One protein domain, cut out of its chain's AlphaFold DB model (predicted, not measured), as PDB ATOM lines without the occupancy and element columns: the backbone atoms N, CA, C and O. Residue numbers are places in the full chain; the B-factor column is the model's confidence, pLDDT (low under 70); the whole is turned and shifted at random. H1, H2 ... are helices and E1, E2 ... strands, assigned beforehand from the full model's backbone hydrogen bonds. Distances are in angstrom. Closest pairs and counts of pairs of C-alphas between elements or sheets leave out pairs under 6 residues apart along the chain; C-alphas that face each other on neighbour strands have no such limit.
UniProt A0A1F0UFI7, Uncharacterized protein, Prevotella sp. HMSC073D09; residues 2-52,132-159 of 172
ATOM      1  N   MET A   2     194.481 108.721 126.635       47.94
ATOM      2  CA  MET A   2     195.646 107.859 126.929       47.94
ATOM      3  C   MET A   2     196.963 108.421 126.363       47.94
ATOM      4  O   MET A   2     197.945 108.513 127.080       47.94
ATOM      5  N   ASP A   3     196.933 108.942 125.136       53.16
ATOM      6  CA  ASP A   3     198.104 109.509 124.442       53.16
ATOM      7  C   ASP A   3     198.769 110.688 125.197       53.16
ATOM      8  O   ASP A   3     199.985 110.789 125.309       53.16
ATOM      9  N   ALA A   4     197.964 111.540 125.845       52.84
ATOM     10  CA  ALA A   4     198.460 112.643 126.675       52.84
ATOM     11  C   ALA A   4     199.044 112.179 128.028       52.84
ATOM     12  O   ALA A   4     199.797 112.918 128.663       52.84
ATOM     13  N   LEU A   5     198.687 110.978 128.501       54.91
ATOM     14  CA  LEU A   5     199.238 110.393 129.731       54.91
ATOM     15  C   LEU A   5     200.601 109.740 129.488       54.91
ATOM     16  O   LEU A   5     201.419 109.717 130.411       54.91
ATOM     17  N   GLU A   6     200.827 109.242 128.273       64.75
ATOM     18  CA  GLU A   6     202.058 108.580 127.828       64.75
ATOM     19  C   GLU A   6     203.152 109.579 127.408       64.75
ATOM     20  O   GLU A   6     204.332 109.232 127.376       64.75
ATOM     21  N   HIS A   7     202.790 110.840 127.140       66.12
ATOM     22  CA  HIS A   7     203.696 111.874 126.625       66.12
ATOM     23  C   HIS A   7     203.688 113.151 127.480       66.12
ATOM     24  O   HIS A   7     203.473 114.257 126.990       66.12
ATOM     25  N   ARG A   8     203.928 113.005 128.790       55.66
ATOM     26  CA  ARG A   8     203.883 114.118 129.765       55.66
ATOM     27  C   ARG A   8     204.932 115.214 129.536       55.66
ATOM     28  O   ARG A   8     204.726 116.339 130.002       55.66
ATOM     29  N   ASP A   9     206.019 114.893 128.839       72.06
ATOM     30  CA  ASP A   9     207.163 115.784 128.601       72.06
ATOM     31  C   ASP A   9     207.076 116.558 127.276       72.06
ATOM     32  O   ASP A   9     207.870 117.463 127.038       72.06
ATOM     33  N   ASP A  10     206.103 116.234 126.422       71.19
ATOM     34  CA  ASP A  10     205.880 116.921 125.151       71.19
ATOM     35  C   ASP A  10     204.797 117.993 125.321       71.19
ATOM     36  O   ASP A  10     203.597 117.701 125.340       71.19
ATOM     37  N   ASP A  11     205.223 119.251 125.443       59.12
ATOM     38  CA  ASP A  11     204.331 120.404 125.609       59.12
ATOM     39  C   ASP A  11     203.308 120.550 124.472       59.12
ATOM     40  O   ASP A  11     202.215 121.065 124.708       59.12
ATOM     41  N   SER A  12     203.605 120.053 123.265       66.25
ATOM     42  CA  SER A  12     202.674 120.101 122.126       66.25
ATOM     43  C   SER A  12     201.550 119.063 122.216       66.25
ATOM     44  O   SER A  12     200.495 119.230 121.603       66.25
ATOM     45  N   LYS A  13     201.758 118.004 123.010       60.75
ATOM     46  CA  LYS A  13     200.796 116.917 123.246       60.75
ATOM     47  C   LYS A  13     200.099 117.018 124.598       60.75
ATOM     48  O   LYS A  13     199.172 116.249 124.878       60.75
ATOM     49  N   ARG A  14     200.505 117.972 125.441       55.72
ATOM     50  CA  ARG A  14     199.776 118.297 126.665       55.72
ATOM     51  C   ARG A  14     198.380 118.770 126.289       55.72
ATOM     52  O   ARG A  14     198.203 119.676 125.479       55.72
ATOM     53  N   MET A  15     197.368 118.159 126.907       50.16
ATOM     54  CA  MET A  15     196.020 118.707 126.818       50.16
ATOM     55  C   MET A  15     196.062 120.155 127.315       50.16
ATOM     56  O   MET A  15     196.715 120.398 128.335       50.16
ATOM     57  N   PRO A  16     195.370 121.095 126.650       46.59
ATOM     58  CA  PRO A  16     195.229 122.445 127.170       46.59
ATOM     59  C   PRO A  16     194.653 122.351 128.584       46.59
ATOM     60  O   PRO A  16     193.498 121.981 128.795       46.59
ATOM     61  N   TYR A  17     195.505 122.601 129.575       41.28
ATOM     62  CA  TYR A  17     195.110 122.599 130.969       41.28
ATOM     63  C   TYR A  17     194.482 123.957 131.238       41.28
ATOM     64  O   TYR A  17     195.175 124.971 131.203       41.28
ATOM     65  N   SER A  18     193.167 123.988 131.474       39.34
ATOM     66  CA  SER A  18     192.513 125.206 131.951       39.34
ATOM     67  C   SER A  18     193.184 125.612 133.266       39.34
ATOM     68  O   SER A  18     193.125 124.841 134.231       39.34
ATOM     69  N   PRO A  19     193.836 126.784 133.333       38.69
ATOM     70  CA  PRO A  19     194.497 127.226 134.542       38.69
ATOM     71  C   PRO A  19     193.419 127.654 135.542       38.69
ATOM     72  O   PRO A  19     192.990 128.799 135.563       38.69
ATOM     73  N   GLY A  20     192.966 126.723 136.377       46.84
ATOM     74  CA  GLY A  20     192.322 127.065 137.642       46.84
ATOM     75  C   GLY A  20     190.882 126.587 137.813       46.84
ATOM     76  O   GLY A  20     190.022 126.798 136.971       46.84
ATOM     77  N   HIS A  21     190.669 125.975 138.981       56.06
ATOM     78  CA  HIS A  21     189.419 125.850 139.735       56.06
ATOM     79  C   HIS A  21     188.198 125.317 138.970       56.06
ATOM     80  O   HIS A  21     187.542 126.029 138.218       56.06
ATOM     81  N   ARG A  22     187.826 124.057 139.255       68.19
ATOM     82  CA  ARG A  22     186.588 123.411 138.780       68.19
ATOM     83  C   ARG A  22     185.363 124.207 139.249       68.19
ATOM     84  O   ARG A  22     184.830 123.949 140.327       68.19
ATOM     85  N   GLN A  23     184.948 125.193 138.462       81.69
ATOM     86  CA  GLN A  23     183.681 125.880 138.646       81.69
ATOM     87  C   GLN A  23     182.584 125.072 137.962       81.69
ATOM     88  O   GLN A  23     182.668 124.781 136.769       81.69
ATOM     89  N   TYR A  24     181.545 124.725 138.714       87.38
ATOM     90  CA  TYR A  24     180.335 124.127 138.165       87.38
ATOM     91  C   TYR A  24     179.233 125.169 138.197       87.38
ATOM     92  O   TYR A  24     178.847 125.635 139.267       87.38
ATOM     93  N   LEU A  25     178.737 125.534 137.020       89.81
ATOM     94  CA  LEU A  25     177.648 126.483 136.862       89.81
ATOM     95  C   LEU A  25     176.356 125.725 136.573       89.81
ATOM     96  O   LEU A  25     176.267 124.990 135.592       89.81
ATOM     97  N   TYR A  26     175.348 125.943 137.408       89.75
ATOM     98  CA  TYR A  26     174.001 125.431 137.218       89.75
ATOM     99  C   TYR A  26     173.044 126.591 136.973       89.75
ATOM    100  O   TYR A  26     173.048 127.564 137.723       89.75
ATOM    101  N   ARG A  27     172.214 126.498 135.931       90.31
ATOM    102  CA  ARG A  27     171.153 127.477 135.665       90.31
ATOM    103  C   ARG A  27     169.805 126.851 135.978       90.31
ATOM    104  O   ARG A  27     169.382 125.914 135.304       90.31
ATOM    105  N   ASN A  28     169.121 127.398 136.973       90.06
ATOM    106  CA  ASN A  28     167.752 127.050 137.293       90.06
ATOM    107  C   ASN A  28     166.797 127.976 136.526       90.06
ATOM    108  O   ASN A  28     166.584 129.125 136.917       90.06
ATOM    109  N   LEU A  29     166.217 127.464 135.437       87.75
ATOM    110  CA  LEU A  29     165.308 128.234 134.579       87.75
ATOM    111  C   LEU A  29     163.949 128.504 135.234       87.75
ATOM    112  O   LEU A  29     163.332 129.517 134.926       87.75
ATOM    113  N   THR A  30     163.488 127.643 136.147       88.12
ATOM    114  CA  THR A  30     162.191 127.831 136.820       88.12
ATOM    115  C   THR A  30     162.270 128.887 137.916       88.12
ATOM    116  O   THR A  30     161.300 129.600 138.152       88.12
ATOM    117  N   GLN A  31     163.432 129.022 138.560       90.50
ATOM    118  CA  GLN A  31     163.682 130.033 139.592       90.50
ATOM    119  C   GLN A  31     164.370 131.297 139.065       90.50
ATOM    120  O   GLN A  31     164.511 132.262 139.813       90.50
ATOM    121  N   GLY A  32     164.838 131.300 137.814       91.12
ATOM    122  CA  GLY A  32     165.553 132.437 137.235       91.12
ATOM    123  C   GLY A  32     166.905 132.715 137.901       91.12
ATOM    124  O   GLY A  32     167.329 133.868 137.970       91.12
ATOM    125  N   LYS A  33     167.585 131.679 138.412       93.75
ATOM    126  CA  LYS A  33     168.845 131.804 139.163       93.75
ATOM    127  C   LYS A  33     169.973 130.968 138.570       93.75
ATOM    128  O   LYS A  33     169.745 129.919 137.970       93.75
ATOM    129  N   ILE A  34     171.198 131.412 138.797       93.38
ATOM    130  CA  ILE A  34     172.434 130.685 138.536       93.38
ATOM    131  C   ILE A  34     173.087 130.359 139.875       93.38
ATOM    132  O   ILE A  34     173.284 131.248 140.698       93.38
ATOM    133  N   THR A  35     173.464 129.101 140.065       93.38
ATOM    134  CA  THR A  35     174.257 128.635 141.205       93.38
ATOM    135  C   THR A  35     175.632 128.231 140.700       93.38
ATOM    136  O   THR A  35     175.744 127.425 139.774       93.38
ATOM    137  N   VAL A  36     176.688 128.779 141.293       92.44
ATOM    138  CA  VAL A  36     178.071 128.455 140.930       92.44
ATOM    139  C   VAL A  36     178.760 127.801 142.112       92.44
ATOM    140  O   VAL A  36     178.948 128.435 143.146       92.44
ATOM    141  N   TYR A  37     179.159 126.543 141.946       90.88
ATOM    142  CA  TYR A  37     179.969 125.797 142.905       90.88
ATOM    143  C   TYR A  37     181.442 125.942 142.554       90.88
ATOM    144  O   TYR A  37     181.833 125.797 141.395       90.88
ATOM    145  N   THR A  38     182.273 126.215 143.551       89.56
ATOM    146  CA  THR A  38     183.695 126.498 143.364       89.56
ATOM    147  C   THR A  38     184.490 126.168 144.632       89.56
ATOM    148  O   THR A  38     183.953 125.626 145.604       89.56
ATOM    149  N   SER A  39     185.788 126.456 144.614       86.62
ATOM    150  CA  SER A  39     186.654 126.380 145.782       86.62
ATOM    151  C   SER A  39     187.445 127.668 145.957       86.62
ATOM    152  O   SER A  39     187.855 128.301 144.980       86.62
ATOM    153  N   LEU A  40     187.668 128.040 147.212       84.56
ATOM    154  CA  LEU A  40     188.451 129.199 147.612       84.56
ATOM    155  C   LEU A  40     189.414 128.745 148.714       84.56
ATOM    156  O   LEU A  40     188.973 128.279 149.755       84.56
ATOM    157  N   PHE A  41     190.723 128.814 148.457       81.38
ATOM    158  CA  PHE A  41     191.783 128.399 149.400       81.38
ATOM    159  C   PHE A  41     191.624 126.990 150.002       81.38
ATOM    160  O   PHE A  41     192.013 126.744 151.136       81.38
ATOM    161  N   GLY A  42     191.075 126.049 149.226       80.06
ATOM    162  CA  GLY A  42     190.839 124.665 149.657       80.06
ATOM    163  C   GLY A  42     189.446 124.417 150.239       80.06
ATOM    164  O   GLY A  42     188.992 123.276 150.222       80.06
ATOM    165  N   ASP A  43     188.727 125.466 150.643       85.69
ATOM    166  CA  ASP A  43     187.340 125.358 151.086       85.69
ATOM    167  C   ASP A  43     186.376 125.330 149.900       85.69
ATOM    168  O   ASP A  43     186.547 126.028 148.898       85.69
ATOM    169  N   HIS A  44     185.317 124.536 150.030       90.38
ATOM    170  CA  HIS A  44     184.263 124.434 149.030       90.38
ATOM    171  C   HIS A  44     183.152 125.437 149.332       90.38
ATOM    172  O   HIS A  44     182.562 125.458 150.418       90.38
ATOM    173  N   CYS A  45     182.832 126.268 148.347       92.31
ATOM    174  CA  CYS A  45     181.789 127.274 148.476       92.31
ATOM    175  C   CYS A  45     180.927 127.341 147.222       92.31
ATOM    176  O   CYS A  45     181.285 126.833 146.157       92.31
ATOM    177  N   PHE A  46     179.758 127.944 147.367       93.94
ATOM    178  CA  PHE A  46     178.892 128.255 146.247       93.94
ATOM    179  C   PHE A  46     178.277 129.633 146.426       93.94
ATOM    180  O   PHE A  46     178.105 130.106 147.549       93.94
ATOM    181  N   TYR A  47     177.935 130.269 145.318       94.44
ATOM    182  CA  TYR A  47     177.169 131.505 145.327       94.44
ATOM    183  C   TYR A  47     176.000 131.397 144.357       94.44
ATOM    184  O   TYR A  47     176.038 130.628 143.394       94.44
ATOM    185  N   GLU A  48     174.958 132.176 144.625       94.88
ATOM    186  CA  GLU A  48     173.809 132.322 143.740       94.88
ATOM    187  C   GLU A  48     173.753 133.742 143.187       94.88
ATOM    188  O   GLU A  48     174.075 134.710 143.880       94.88
ATOM    189  N   GLU A  49     173.304 133.871 141.946       94.12
ATOM    190  CA  GLU A  49     172.959 135.147 141.329       94.12
ATOM    191  C   GLU A  49     171.709 134.983 140.451       94.12
ATOM    192  O   GLU A  49     171.420 133.871 140.002       94.12
ATOM    193  N   PRO A  50     170.925 136.043 140.204       94.75
ATOM    194  CA  PRO A  50     169.875 135.987 139.190       94.75
ATOM    195  C   PRO A  50     170.479 135.719 137.804       94.75
ATOM    196  O   PRO A  50     171.614 136.115 137.534       94.75
ATOM    197  N   ILE A  51     169.725 135.073 136.909       92.44
ATOM    198  CA  ILE A  51     170.135 134.947 135.503       92.44
ATOM    199  C   ILE A  51     170.312 136.363 134.928       92.44
ATOM    200  O   ILE A  51     169.340 137.125 134.920       92.44
ATOM    201  N   PRO A  52     171.519 136.727 134.457       91.56
ATOM    202  CA  PRO A  52     171.769 138.063 133.944       91.56
ATOM    203  C   PRO A  52     170.903 138.358 132.721       91.56
ATOM    204  O   PRO A  52     170.819 137.543 131.802       91.56
ATOM    205  N   MET A 132     172.544 117.305 135.904       71.88
ATOM    206  CA  MET A 132     172.700 117.206 137.353       71.88
ATOM    207  C   MET A 132     174.139 117.446 137.810       71.88
ATOM    208  O   MET A 132     175.104 117.094 137.133       71.88
ATOM    209  N   PHE A 133     174.273 118.065 138.984       73.31
ATOM    210  CA  PHE A 133     175.551 118.225 139.662       73.31
ATOM    211  C   PHE A 133     175.838 116.983 140.504       73.31
ATOM    212  O   PHE A 133     175.119 116.683 141.457       73.31
ATOM    213  N   TYR A 134     176.906 116.270 140.161       71.00
ATOM    214  CA  TYR A 134     177.346 115.105 140.914       71.00
ATOM    215  C   TYR A 134     178.425 115.500 141.925       71.00
ATOM    216  O   TYR A 134     179.598 115.662 141.580       71.00
ATOM    217  N   ASN A 135     178.044 115.612 143.197       78.94
ATOM    218  CA  ASN A 135     178.986 115.789 144.302       78.94
ATOM    219  C   ASN A 135     179.621 114.443 144.699       78.94
ATOM    220  O   ASN A 135     179.410 113.958 145.806       78.94
ATOM    221  N   PHE A 136     180.377 113.818 143.790       75.19
ATOM    222  CA  PHE A 136     180.936 112.470 143.992       75.19
ATOM    223  C   PHE A 136     181.804 112.335 145.253       75.19
ATOM    224  O   PHE A 136     181.915 111.250 145.813       75.19
ATOM    225  N   TYR A 137     182.410 113.436 145.699       81.06
ATOM    226  CA  TYR A 137     183.304 113.477 146.856       81.06
ATOM    227  C   TYR A 137     182.614 113.952 148.141       81.06
ATOM    228  O   TYR A 137     183.290 114.148 149.148       81.06
ATOM    229  N   ASN A 138     181.289 114.159 148.120       83.06
ATOM    230  CA  ASN A 138     180.506 114.655 149.256       83.06
ATOM    231  C   ASN A 138     181.109 115.911 149.913       83.06
ATOM    232  O   ASN A 138     181.084 116.071 151.135       83.06
ATOM    233  N   HIS A 139     181.646 116.827 149.105       85.88
ATOM    234  CA  HIS A 139     182.169 118.089 149.609       85.88
ATOM    235  C   HIS A 139     181.058 118.891 150.294       85.88
ATOM    236  O   HIS A 139     179.937 118.989 149.786       85.88
ATOM    237  N   LYS A 140     181.380 119.496 151.440       90.25
ATOM    238  CA  LYS A 140     180.483 120.414 152.139       90.25
ATOM    239  C   LYS A 140     180.653 121.814 151.559       90.25
ATOM    240  O   LYS A 140     181.654 122.470 151.820       90.25
ATOM    241  N   TYR A 141     179.666 122.261 150.793       91.44
ATOM    242  CA  TYR A 141     179.662 123.599 150.213       91.44
ATOM    243  C   TYR A 141     179.016 124.609 151.159       91.44
ATOM    244  O   TYR A 141     177.954 124.357 151.728       91.44
ATOM    245  N   THR A 142     179.650 125.767 151.305       94.12
ATOM    246  CA  THR A 142     179.125 126.890 152.093       94.12
ATOM    247  C   THR A 142     178.698 128.042 151.188       94.12
ATOM    248  O   THR A 142     179.348 128.320 150.181       94.12
ATOM    249  N   LEU A 143     177.586 128.700 151.523       95.00
ATOM    250  CA  LEU A 143     177.116 129.863 150.773       95.00
ATOM    251  C   LEU A 143     178.072 131.043 150.992       95.00
ATOM    252  O   LEU A 143     178.394 131.388 152.131       95.00
ATOM    253  N   ILE A 144     178.478 131.694 149.908       94.81
ATOM    254  CA  ILE A 144     179.259 132.932 149.922       94.81
ATOM    255  C   ILE A 144     178.598 133.970 149.010       94.81
ATOM    256  O   ILE A 144     178.006 133.634 147.989       94.81
ATOM    257  N   ALA A 145     178.690 135.252 149.364       94.81
ATOM    258  CA  ALA A 145     178.261 136.323 148.468       94.81
ATOM    259  C   ALA A 145     179.187 136.392 147.241       94.81
ATOM    260  O   ALA A 145     180.412 136.369 147.401       94.81
ATOM    261  N   ARG A 146     178.620 136.546 146.034       92.00
ATOM    262  CA  ARG A 146     179.379 136.628 144.770       92.00
ATOM    263  C   ARG A 146     180.517 137.650 144.844       92.00
ATOM    264  O   ARG A 146     181.656 137.320 144.544       92.00
ATOM    265  N   GLU A 147     180.233 138.869 145.296       90.94
ATOM    266  CA  GLU A 147     181.242 139.934 145.397       90.94
ATOM    267  C   GLU A 147     182.394 139.573 146.340       90.94
ATOM    268  O   GLU A 147     183.551 139.885 146.062       90.94
ATOM    269  N   LYS A 148     182.086 138.898 147.455       91.69
ATOM    270  CA  LYS A 148     183.095 138.433 148.412       91.69
ATOM    271  C   LYS A 148     183.970 137.350 147.785       91.69
ATOM    272  O   LYS A 148     185.185 137.393 147.960       91.69
ATOM    273  N   TYR A 149     183.364 136.418 147.049       90.56
ATOM    274  CA  TYR A 149     184.099 135.401 146.303       90.56
ATOM    275  C   TYR A 149     185.031 136.036 145.270       90.56
ATOM    276  O   TYR A 149     186.222 135.739 145.283       90.56
ATOM    277  N   LEU A 150     184.524 136.948 144.435       89.00
ATOM    278  CA  LEU A 150     185.318 137.584 143.383       89.00
ATOM    279  C   LEU A 150     186.519 138.326 143.964       89.00
ATOM    280  O   LEU A 150     187.643 138.005 143.595       89.00
ATOM    281  N   LYS A 151     186.293 139.201 144.954       88.75
ATOM    282  CA  LYS A 151     187.367 139.939 145.641       88.75
ATOM    283  C   LYS A 151     188.452 139.017 146.196       88.75
ATOM    284  O   LYS A 151     189.626 139.333 146.057       88.75
ATOM    285  N   ALA A 152     188.069 137.897 146.811       88.00
ATOM    286  CA  ALA A 152     189.021 136.949 147.381       88.00
ATOM    287  C   ALA A 152     189.748 136.128 146.303       88.00
ATOM    288  O   ALA A 152     190.948 135.906 146.409       88.00
ATOM    289  N   SER A 153     189.040 135.696 145.258       83.50
ATOM    290  CA  SER A 153     189.608 134.888 144.170       83.50
ATOM    291  C   SER A 153     190.603 135.655 143.297       83.50
ATOM    292  O   SER A 153     191.444 135.045 142.647       83.50
ATOM    293  N   THR A 154     190.518 136.986 143.282       82.50
ATOM    294  CA  THR A 154     191.392 137.849 142.484       82.50
ATOM    295  C   THR A 154     192.393 138.635 143.330       82.50
ATOM    296  O   THR A 154     193.072 139.498 142.780       82.50
ATOM    297  N   ASP A 155     192.477 138.401 144.647       84.06
ATOM    298  CA  ASP A 155     193.407 139.128 145.519       84.06
ATOM    299  C   ASP A 155     194.857 138.686 145.240       84.06
ATOM    300  O   ASP A 155     195.224 137.544 145.536       84.06
ATOM    301  N   PRO A 156     195.732 139.572 144.715       78.88
ATOM    302  CA  PRO A 156     197.116 139.218 144.416       78.88
ATOM    303  C   PRO A 156     197.905 138.789 145.655       78.88
ATOM    304  O   PRO A 156     198.878 138.047 145.529       78.88
ATOM    305  N   LYS A 157     197.499 139.234 146.854       81.06
ATOM    306  CA  LYS A 157     198.178 138.894 148.113       81.06
ATOM    307  C   LYS A 157     198.041 137.425 148.472       81.06
ATOM    308  O   LYS A 157     198.835 136.934 149.272       81.06
ATOM    309  N   THR A 158     197.039 136.734 147.931       77.88
ATOM    310  CA  THR A 158     196.821 135.323 148.252       77.88
ATOM    311  C   THR A 158     197.602 134.365 147.363       77.88
ATOM    312  O   THR A 158     197.621 133.163 147.624       77.88
ATOM    313  N   TYR A 159     198.302 134.886 146.357       77.00
ATOM    314  CA  TYR A 159     199.152 134.105 145.471       77.00
ATOM    315  C   TYR A 159     200.637 134.383 145.744       77.00
ATOM    316  O   TYR A 159     201.001 135.498 146.122       77.00
TER     317      TYR A 159
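This is residues 2 to 52 and 132 to 159 of the 172 residues of an uncharacterized protein of Prevotella sp. HMSC073D09 (UniProt A0A1F0UFI7). Picture a small antiparallel sheet of three strands, E1, E2 and E3, with one helix, H2, lying along edge strand E3 over one face, and a long arm, residues 2 to 23, reaching away from the sheet to the small helix H1. Of that arm, residues 6 to 11 stick out free, and a second stretch with no named element, residues 132 to 145, leads back to the sheet, where residues 142 to 143 pair with E3 just before H2. You have 79 residues here, with two named helices and three named strands in the order H1, E1, E2, E3, H2; the sheet's order is E1, E2, E3. The class is mixed, helices and strands, though under half of the residues, 34 of 79, are in named elements. The whole is loose, with a radius of gyration of the C-alphas of 16.3 A, and its spans are 45 by 35 by 27 A.

Find C-alpha 2 at (195.646, 107.859, 126.929); from there H1 runs over residues 2 to 6, 6.5 A from first to last C-alpha. Residues 7 to 23 then bring you to E1, residues 24 to 28, which begins at C-alpha 24 at (180.335, 124.127, 138.165) and is 12.9 A long. E2, residues 33 to 40, follows and runs 21.5 A. Next read E3, residues 43 to 50, which runs 23.7 A. After the cut, go on to residues 146 to 153: this is H2, 10.4 A long, and it ends at C-alpha 153 at (189.608, 134.888, 144.170).

Start with the sheet. E1, E2 and E3 form a meander, each strand the antiparallel neighbour of the one before; E1 and E3 are its edge strands and E2 is the inner strand. E1 and E2 are a hairpin, with 162 degrees between their directions; look at N 26 and O 35, 2.8 A apart, and N 24 and O 37, 2.9 A apart, both within hydrogen-bond range. E2 and E3 are a hairpin too, at 158 degrees; here N 34 and O 49 are within hydrogen-bond range at 2.7 A, and N 40 and O 43 at 2.9 A. Beside E3, its residues 45 to 46 pair with residues 142 to 143, parallel. Now move to H2, which is on the sheet at a height over the sheet of 8.5 A. It lies over E3 and runs along the strands, at 20 degrees to E3 on the local plane. The closest C-alphas of E3 and H2 are those of Tyr 47 and Arg 146, 5.6 A apart; those of E2 and H2 are Leu 40 and Ser 153, 6.7 A apart. H1 is not on the sheet, and it is apart from E2, E3 and H2. In H1 and H2 every O i to N i+4 pair is within hydrogen-bond range.

The two C-alphas farthest apart are those of Asp 9 and Thr 30, at 47.3 A. Residues 53 to 131 are not printed, and C-alphas 52 and 132 stand 21.2 A apart across this cut; the link from E3 to H2 runs across it. Of the links that are printed whole, H1 to E1 is long, with 17 residues, while E1 to E2, with 4, and E2 to E3, with 2, are tight. The mean pLDDT of the printed part is 79.0. Look in the B-factor column for values under 70, where the model's confidence is low: they stand at 19 residues, namely 2 to 8 and 11 to 22.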